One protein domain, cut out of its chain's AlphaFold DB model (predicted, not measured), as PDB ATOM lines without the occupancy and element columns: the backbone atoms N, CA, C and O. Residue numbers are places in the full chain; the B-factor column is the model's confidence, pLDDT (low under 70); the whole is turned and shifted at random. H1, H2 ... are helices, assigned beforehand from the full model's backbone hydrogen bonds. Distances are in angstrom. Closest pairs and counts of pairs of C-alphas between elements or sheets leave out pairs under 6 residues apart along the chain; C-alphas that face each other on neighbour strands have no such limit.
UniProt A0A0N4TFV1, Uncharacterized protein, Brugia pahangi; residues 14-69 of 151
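Overview. This is residues 14 to 69 of the 151 residues of an uncharacterized protein of Brugia pahangi (UniProt A0A0N4TFV1). Two short helices, H1 and H2, are set steeply to each other, and a long looping stretch with no named element, residues 14 to 34, lies along one side of the pair. A second loop joins H1 to H2. The printed part has 56 residues with two named helices, H1 then H2, and no named strand; its class is all helix, though only 23 residues are in named elements, under half. It is compact and rounded, with a radius of gyration of the C-alphas of 10.7 A and spans of 28 by 21 by 21 A.

Along the chain. Residues 16 to 17 pair briefly with residues 20 to 21, antiparallel. H1, residues 35 to 46, begins at C-alpha 35 (37.483, -46.116, 20.660) and is 16.2 A long. H2, residues 58 to 68, is 15.2 A long and ends at C-alpha 68 (56.340, -37.336, 16.933).

Arrangement. H1 touches H2 with residues 40 to 44 alone; the closest C-alphas, of Val 41 and Thr 60, are 5.9 A apart. They run opposite ways at a steep tilt of 70.0 degrees, only just short of about perpendicular. In H1 and H2 every O i to N i+4 pair is within hydrogen-bond range.

Size, cuts and confidence. The two C-alphas farthest apart, of Tyr 33 and Asn 50, are 29.6 A apart. The printed part has no cut. The link from H1 to H2, 11 residues, is long. The mean pLDDT of the printed part is 93.1, and no printed residue is under 70.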
ATOM      1  N   ASN A  14      39.370 -38.217  17.846       91.00
ATOM      2  CA  ASN A  14      40.138 -37.058  18.283       91.00
ATOM      3  C   ASN A  14      39.772 -36.722  19.727       91.00
ATOM      4  O   ASN A  14      38.597 -36.727  20.099       91.00
ATOM      5  N   ILE A  15      40.773 -36.382  20.533       92.56
ATOM      6  CA  ILE A  15      40.565 -35.986  21.927       92.56
ATOM      7  C   ILE A  15      40.512 -34.468  21.991       92.56
ATOM      8  O   ILE A  15      41.391 -33.796  21.461       92.56
ATOM      9  N   TYR A  16      39.493 -33.926  22.651       93.00
ATOM     10  CA  TYR A  16      39.351 -32.491  22.861       93.00
ATOM     11  C   TYR A  16      39.516 -32.157  24.341       93.00
ATOM     12  O   TYR A  16      38.859 -32.749  25.194       93.00
ATOM     13  N   LEU A  17      40.378 -31.184  24.625       89.75
ATOM     14  CA  LEU A  17      40.479 -30.523  25.921       89.75
ATOM     15  C   LEU A  17      39.752 -29.182  25.796       89.75
ATOM     16  O   LEU A  17      40.181 -28.287  25.059       89.75
ATOM     17  N   ASP A  18      38.600 -29.076  26.454       86.88
ATOM     18  CA  ASP A  18      37.613 -28.017  26.241       86.88
ATOM     19  C   ASP A  18      37.199 -27.889  24.764       86.88
ATOM     20  O   ASP A  18      36.361 -28.636  24.265       86.88
ATOM     21  N   LYS A  19      37.783 -26.921  24.048       87.38
ATOM     22  CA  LYS A  19      37.516 -26.633  22.629       87.38
ATOM     23  C   LYS A  19      38.725 -26.891  21.732       87.38
ATOM     24  O   LYS A  19      38.637 -26.686  20.524       87.38
ATOM     25  N   HIS A  20      39.850 -27.308  22.306       88.38
ATOM     26  CA  HIS A  20      41.095 -27.511  21.580       88.38
ATOM     27  C   HIS A  20      41.329 -28.999  21.362       88.38
ATOM     28  O   HIS A  20      41.278 -29.787  22.305       88.38
ATOM     29  N   CYS A  21      41.595 -29.375  20.113       91.75
ATOM     30  CA  CYS A  21      42.026 -30.729  19.802       91.75
ATOM     31  C   CYS A  21      43.400 -30.975  20.435       91.75
ATOM     32  O   CYS A  21      44.279 -30.109  20.387       91.75
ATOM     33  N   LEU A  22      43.568 -32.149  21.033       93.50
ATOM     34  CA  LEU A  22      44.822 -32.592  21.603       93.50
ATOM     35  C   LEU A  22      45.864 -32.718  20.491       93.50
ATOM     36  O   LEU A  22      45.641 -33.350  19.459       93.50
ATOM     37  N   VAL A  23      47.026 -32.123  20.730       95.31
ATOM     38  CA  VAL A  23      48.176 -32.194  19.834       95.31
ATOM     39  C   VAL A  23      49.388 -32.688  20.601       95.31
ATOM     40  O   VAL A  23      49.483 -32.533  21.820       95.31
ATOM     41  N   THR A  24      50.329 -33.273  19.874       95.31
ATOM     42  CA  THR A  24      51.611 -33.692  20.436       95.31
ATOM     43  C   THR A  24      52.490 -32.484  20.802       95.31
ATOM     44  O   THR A  24      52.220 -31.357  20.367       95.31
ATOM     45  N   PRO A  25      53.598 -32.678  21.544       94.25
ATOM     46  CA  PRO A  25      54.569 -31.617  21.811       94.25
ATOM     47  C   PRO A  25      55.128 -30.946  20.546       94.25
ATOM     48  O   PRO A  25      55.358 -29.735  20.558       94.25
ATOM     49  N   LYS A  26      55.296 -31.683  19.433       95.44
ATOM     50  CA  LYS A  26      55.672 -31.101  18.126       95.44
ATOM     51  C   LYS A  26      54.492 -30.518  17.331       95.44
ATOM     52  O   LYS A  26      54.687 -30.098  16.193       95.44
ATOM     53  N   ARG A  27      53.302 -30.425  17.934       94.75
ATOM     54  CA  ARG A  27      52.052 -29.908  17.345       94.75
ATOM     55  C   ARG A  27      51.487 -30.754  16.203       94.75
ATOM     56  O   ARG A  27      50.775 -30.227  15.349       94.75
ATOM     57  N   ASN A  28      51.774 -32.052  16.197       94.00
ATOM     58  CA  ASN A  28      51.122 -32.981  15.282       94.00
ATOM     59  C   ASN A  28      49.721 -33.343  15.811       94.00
ATOM     60  O   ASN A  28      49.531 -33.402  17.033       94.00
ATOM     61  N   PRO A  29      48.737 -33.575  14.924       91.69
ATOM     62  CA  PRO A  29      47.415 -34.039  15.331       91.69
ATOM     63  C   PRO A  29      47.498 -35.432  15.966       91.69
ATOM     64  O   PRO A  29      48.277 -36.281  15.528       91.69
ATOM     65  N   VAL A  30      46.704 -35.660  17.012       92.25
ATOM     66  CA  VAL A  30      46.603 -36.959  17.688       92.25
ATOM     67  C   VAL A  30      45.388 -37.706  17.151       92.25
ATOM     68  O   VAL A  30      44.260 -37.409  17.530       92.25
ATOM     69  N   GLU A  31      45.643 -38.679  16.281       90.94
ATOM     70  CA  GLU A  31      44.621 -39.508  15.642       90.94
ATOM     71  C   GLU A  31      44.643 -40.917  16.241       90.94
ATOM     72  O   GLU A  31      45.666 -41.607  16.196       90.94
ATOM     73  N   ILE A  32      43.523 -41.352  16.823       91.62
ATOM     74  CA  ILE A  32      43.393 -42.674  17.445       91.62
ATOM     75  C   ILE A  32      42.329 -43.474  16.697       91.62
ATOM     76  O   ILE A  32      41.216 -43.005  16.527       91.62
ATOM     77  N   TYR A  33      42.644 -44.704  16.298       90.38
ATOM     78  CA  TYR A  33      41.747 -45.555  15.496       90.38
ATOM     79  C   TYR A  33      40.941 -46.566  16.332       90.38
ATOM     80  O   TYR A  33      40.193 -47.378  15.801       90.38
ATOM     81  N   SER A  34      41.117 -46.549  17.656       90.62
ATOM     82  CA  SER A  34      40.428 -47.430  18.602       90.62
ATOM     83  C   SER A  34      39.670 -46.602  19.630       90.62
ATOM     84  O   SER A  34      40.279 -45.841  20.385       90.62
ATOM     85  N   GLU A  35      38.353 -46.791  19.694       93.06
ATOM     86  CA  GLU A  35      37.483 -46.116  20.660       93.06
ATOM     87  C   GLU A  35      37.950 -46.365  22.101       93.06
ATOM     88  O   GLU A  35      38.103 -45.431  22.886       93.06
ATOM     89  N   ALA A  36      38.258 -47.622  22.436       94.62
ATOM     90  CA  ALA A  36      38.707 -48.000  23.773       94.62
ATOM     91  C   ALA A  36      40.007 -47.281  24.169       94.62
ATOM     92  O   ALA A  36      40.140 -46.821  25.305       94.62
ATOM     93  N   LEU A  37      40.950 -47.140  23.228       94.31
ATOM     94  CA  LEU A  37      42.187 -46.396  23.464       94.31
ATOM     95  C   LEU A  37      41.908 -44.897  23.626       94.31
ATOM     96  O   LEU A  37      42.447 -44.275  24.538       94.31
ATOM     97  N   ALA A  38      41.042 -44.320  22.789       94.69
ATOM     98  CA  ALA A  38      40.685 -42.907  22.871       94.69
ATOM     99  C   ALA A  38      40.009 -42.559  24.206       94.69
ATOM    100  O   ALA A  38      40.373 -41.566  24.835       94.69
ATOM    101  N   LEU A  39      39.089 -43.406  24.678       95.50
ATOM    102  CA  LEU A  39      38.446 -43.263  25.986       95.50
ATOM    103  C   LEU A  39      39.455 -43.373  27.135       95.50
ATOM    104  O   LEU A  39      39.405 -42.574  28.070       95.50
ATOM    105  N   ALA A  40      40.394 -44.322  27.063       96.06
ATOM    106  CA  ALA A  40      41.429 -44.481  28.082       96.06
ATOM    107  C   ALA A  40      42.351 -43.255  28.159       96.06
ATOM    108  O   ALA A  40      42.641 -42.768  29.251       96.06
ATOM    109  N   VAL A  41      42.758 -42.708  27.012       95.56
ATOM    110  CA  VAL A  41      43.580 -41.491  26.956       95.56
ATOM    111  C   VAL A  41      42.784 -40.286  27.455       95.56
ATOM    112  O   VAL A  41      43.286 -39.534  28.283       95.56
ATOM    113  N   ALA A  42      41.526 -40.118  27.040       95.38
ATOM    114  CA  ALA A  42      40.663 -39.060  27.567       95.38
ATOM    115  C   ALA A  42      40.538 -39.146  29.098       95.38
ATOM    116  O   ALA A  42      40.581 -38.129  29.789       95.38
ATOM    117  N   GLN A  43      40.465 -40.364  29.641       94.69
ATOM    118  CA  GLN A  43      40.445 -40.579  31.080       94.69
ATOM    119  C   GLN A  43      41.772 -40.215  31.759       94.69
ATOM    120  O   GLN A  43      41.733 -39.623  32.839       94.69
ATOM    121  N   GLU A  44      42.929 -40.497  31.146       95.62
ATOM    122  CA  GLU A  44      44.224 -40.024  31.663       95.62
ATOM    123  C   GLU A  44      44.228 -38.502  31.829       95.62
ATOM    124  O   GLU A  44      44.689 -38.015  32.860       95.62
ATOM    125  N   TRP A  45      43.679 -37.762  30.858       94.00
ATOM    126  CA  TRP A  45      43.551 -36.302  30.918       94.00
ATOM    127  C   TRP A  45      42.543 -35.838  31.975       94.00
ATOM    128  O   TRP A  45      42.856 -34.934  32.746       94.00
ATOM    129  N   ASN A  46      41.382 -36.489  32.088       92.94
ATOM    130  CA  ASN A  46      40.371 -36.160  33.103       92.94
ATOM    131  C   ASN A  46      40.864 -36.376  34.544       92.94
ATOM    132  O   ASN A  46      40.389 -35.718  35.468       92.94
ATOM    133  N   MET A  47      41.805 -37.300  34.756       93.19
ATOM    134  CA  MET A  47      42.399 -37.550  36.074       93.19
ATOM    135  C   MET A  47      43.375 -36.448  36.521       93.19
ATOM    136  O   MET A  47      43.736 -36.396  37.701       93.19
ATOM    137  N   GLN A  48      43.800 -35.560  35.618       90.62
ATOM    138  CA  GLN A  48      44.715 -34.464  35.936       90.62
ATOM    139  C   GLN A  48      43.910 -33.288  36.499       90.62
ATOM    140  O   GLN A  48      43.222 -32.584  35.768       90.62
ATOM    141  N   THR A  49      43.962 -33.095  37.817       88.38
ATOM    142  CA  THR A  49      43.166 -32.066  38.505       88.38
ATOM    143  C   THR A  49      43.932 -30.752  38.657       88.38
ATOM    144  O   THR A  49      43.724 -29.817  37.894       88.38
ATOM    145  N   ASN A  50      44.826 -30.677  39.644       87.25
ATOM    146  CA  ASN A  50      45.532 -29.439  39.992       87.25
ATOM    147  C   ASN A  50      46.869 -29.290  39.259       87.25
ATOM    148  O   ASN A  50      47.276 -28.181  38.928       87.25
ATOM    149  N   GLU A  51      47.564 -30.404  39.033       91.19
ATOM    150  CA  GLU A  51      48.883 -30.434  38.405       91.19
ATOM    151  C   GLU A  51      48.940 -31.543  37.361       91.19
ATOM    152  O   GLU A  51      48.466 -32.658  37.595       91.19
ATOM    153  N   LEU A  52      49.566 -31.241  36.223       90.94
ATOM    154  CA  LEU A  52      49.777 -32.204  35.152       90.94
ATOM    155  C   LEU A  52      50.884 -33.191  35.541       90.94
ATOM    156  O   LEU A  52      52.066 -32.839  35.570       90.94
ATOM    157  N   ARG A  53      50.513 -34.446  35.810       93.00
ATOM    158  CA  ARG A  53      51.448 -35.515  36.183       93.00
ATOM    159  C   ARG A  53      51.687 -36.457  35.013       93.00
ATOM    160  O   ARG A  53      51.054 -37.500  34.890       93.00
ATOM    161  N   VAL A  54      52.668 -36.113  34.181       91.00
ATOM    162  CA  VAL A  54      53.013 -36.861  32.954       91.00
ATOM    163  C   VAL A  54      53.358 -38.332  33.232       91.00
ATOM    164  O   VAL A  54      53.067 -39.205  32.419       91.00
ATOM    165  N   ASN A  55      53.919 -38.645  34.403       92.75
ATOM    166  CA  ASN A  55      54.219 -40.022  34.808       92.75
ATOM    167  C   ASN A  55      52.968 -40.898  35.013       92.75
ATOM    168  O   ASN A  55      53.100 -42.117  35.075       92.75
ATOM    169  N   LEU A  56      51.780 -40.295  35.126       93.19
ATOM    170  CA  LEU A  56      50.488 -40.982  35.220       93.19
ATOM    171  C   LEU A  56      49.756 -41.060  33.870       93.19
ATOM    172  O   LEU A  56      48.647 -41.576  33.817       93.19
ATOM    173  N   MET A  57      50.360 -40.546  32.794       95.69
ATOM    174  CA  MET A  57      49.754 -40.439  31.463       95.69
ATOM    175  C   MET A  57      50.526 -41.292  30.453       95.69
ATOM    176  O   MET A  57      51.133 -40.790  29.499       95.69
ATOM    177  N   ARG A  58      50.608 -42.599  30.721       95.62
ATOM    178  CA  ARG A  58      51.479 -43.502  29.963       95.62
ATOM    179  C   ARG A  58      50.987 -43.694  28.533       95.62
ATOM    180  O   ARG A  58      51.822 -43.701  27.631       95.62
ATOM    181  N   LEU A  59      49.677 -43.808  28.319       95.81
ATOM    182  CA  LEU A  59      49.092 -43.974  26.987       95.81
ATOM    183  C   LEU A  59      49.299 -42.713  26.149       95.81
ATOM    184  O   LEU A  59      49.773 -42.796  25.018       95.81
ATOM    185  N   THR A  60      49.046 -41.542  26.736       95.50
ATOM    186  CA  THR A  60      49.323 -40.245  26.104       95.50
ATOM    187  C   THR A  60      50.794 -40.134  25.699       95.50
ATOM    188  O   THR A  60      51.100 -39.758  24.569       95.50
ATOM    189  N   GLY A  61      51.716 -40.509  26.592       95.50
ATOM    190  CA  GLY A  61      53.150 -40.479  26.308       95.50
ATOM    191  C   GLY A  61      53.565 -41.421  25.173       95.50
ATOM    192  O   GLY A  61      54.389 -41.034  24.341       95.50
ATOM    193  N   LEU A  62      52.989 -42.627  25.105       95.12
ATOM    194  CA  LEU A  62      53.252 -43.581  24.018       95.12
ATOM    195  C   LEU A  62      52.743 -43.048  22.678       95.12
ATOM    196  O   LEU A  62      53.501 -43.022  21.713       95.12
ATOM    197  N   ILE A  63      51.515 -42.525  22.638       95.12
ATOM    198  CA  ILE A  63      50.930 -41.934  21.426       95.12
ATOM    199  C   ILE A  63      51.763 -40.747  20.948       95.12
ATOM    200  O   ILE A  63      52.109 -40.669  19.774       95.12
ATOM    201  N   PHE A  64      52.155 -39.846  21.850       95.62
ATOM    202  CA  PHE A  64      53.010 -38.714  21.489       95.62
ATOM    203  C   PHE A  64      54.351 -39.177  20.928       95.62
ATOM    204  O   PHE A  64      54.816 -38.630  19.933       95.62
ATOM    205  N   THR A  65      54.953 -40.201  21.534       95.12
ATOM    206  CA  THR A  65      56.222 -40.770  21.064       95.12
ATOM    207  C   THR A  65      56.069 -41.404  19.683       95.12
ATOM    208  O   THR A  65      56.905 -41.158  18.814       95.12
ATOM    209  N   ALA A  66      54.997 -42.168  19.465       94.25
ATOM    210  CA  ALA A  66      54.701 -42.812  18.191       94.25
ATOM    211  C   ALA A  66      54.446 -41.790  17.074       94.25
ATOM    212  O   ALA A  66      54.977 -41.935  15.975       94.25
ATOM    213  N   THR A  67      53.686 -40.732  17.363       94.00
ATOM    214  CA  THR A  67      53.342 -39.692  16.385       94.00
ATOM    215  C   THR A  67      54.519 -38.761  16.093       94.00
ATOM    216  O   THR A  67      54.804 -38.472  14.933       94.00
ATOM    217  N   ASP A  68      55.235 -38.288  17.118       95.38
ATOM    218  CA  ASP A  68      56.340 -37.336  16.933       95.38
ATOM    219  C   ASP A  68      57.644 -37.988  16.488       95.38
ATOM    220  O   ASP A  68      58.540 -37.266  16.026       95.38
ATOM    221  N   ASN A  69      57.761 -39.305  16.689       94.31
ATOM    222  CA  ASN A  69      58.897 -40.153  16.348       94.31
ATOM    223  C   ASN A  69      60.239 -39.408  16.491       94.31
ATOM    224  O   ASN A  69      60.907 -39.103  15.500       94.31
TER     225      ASN A  69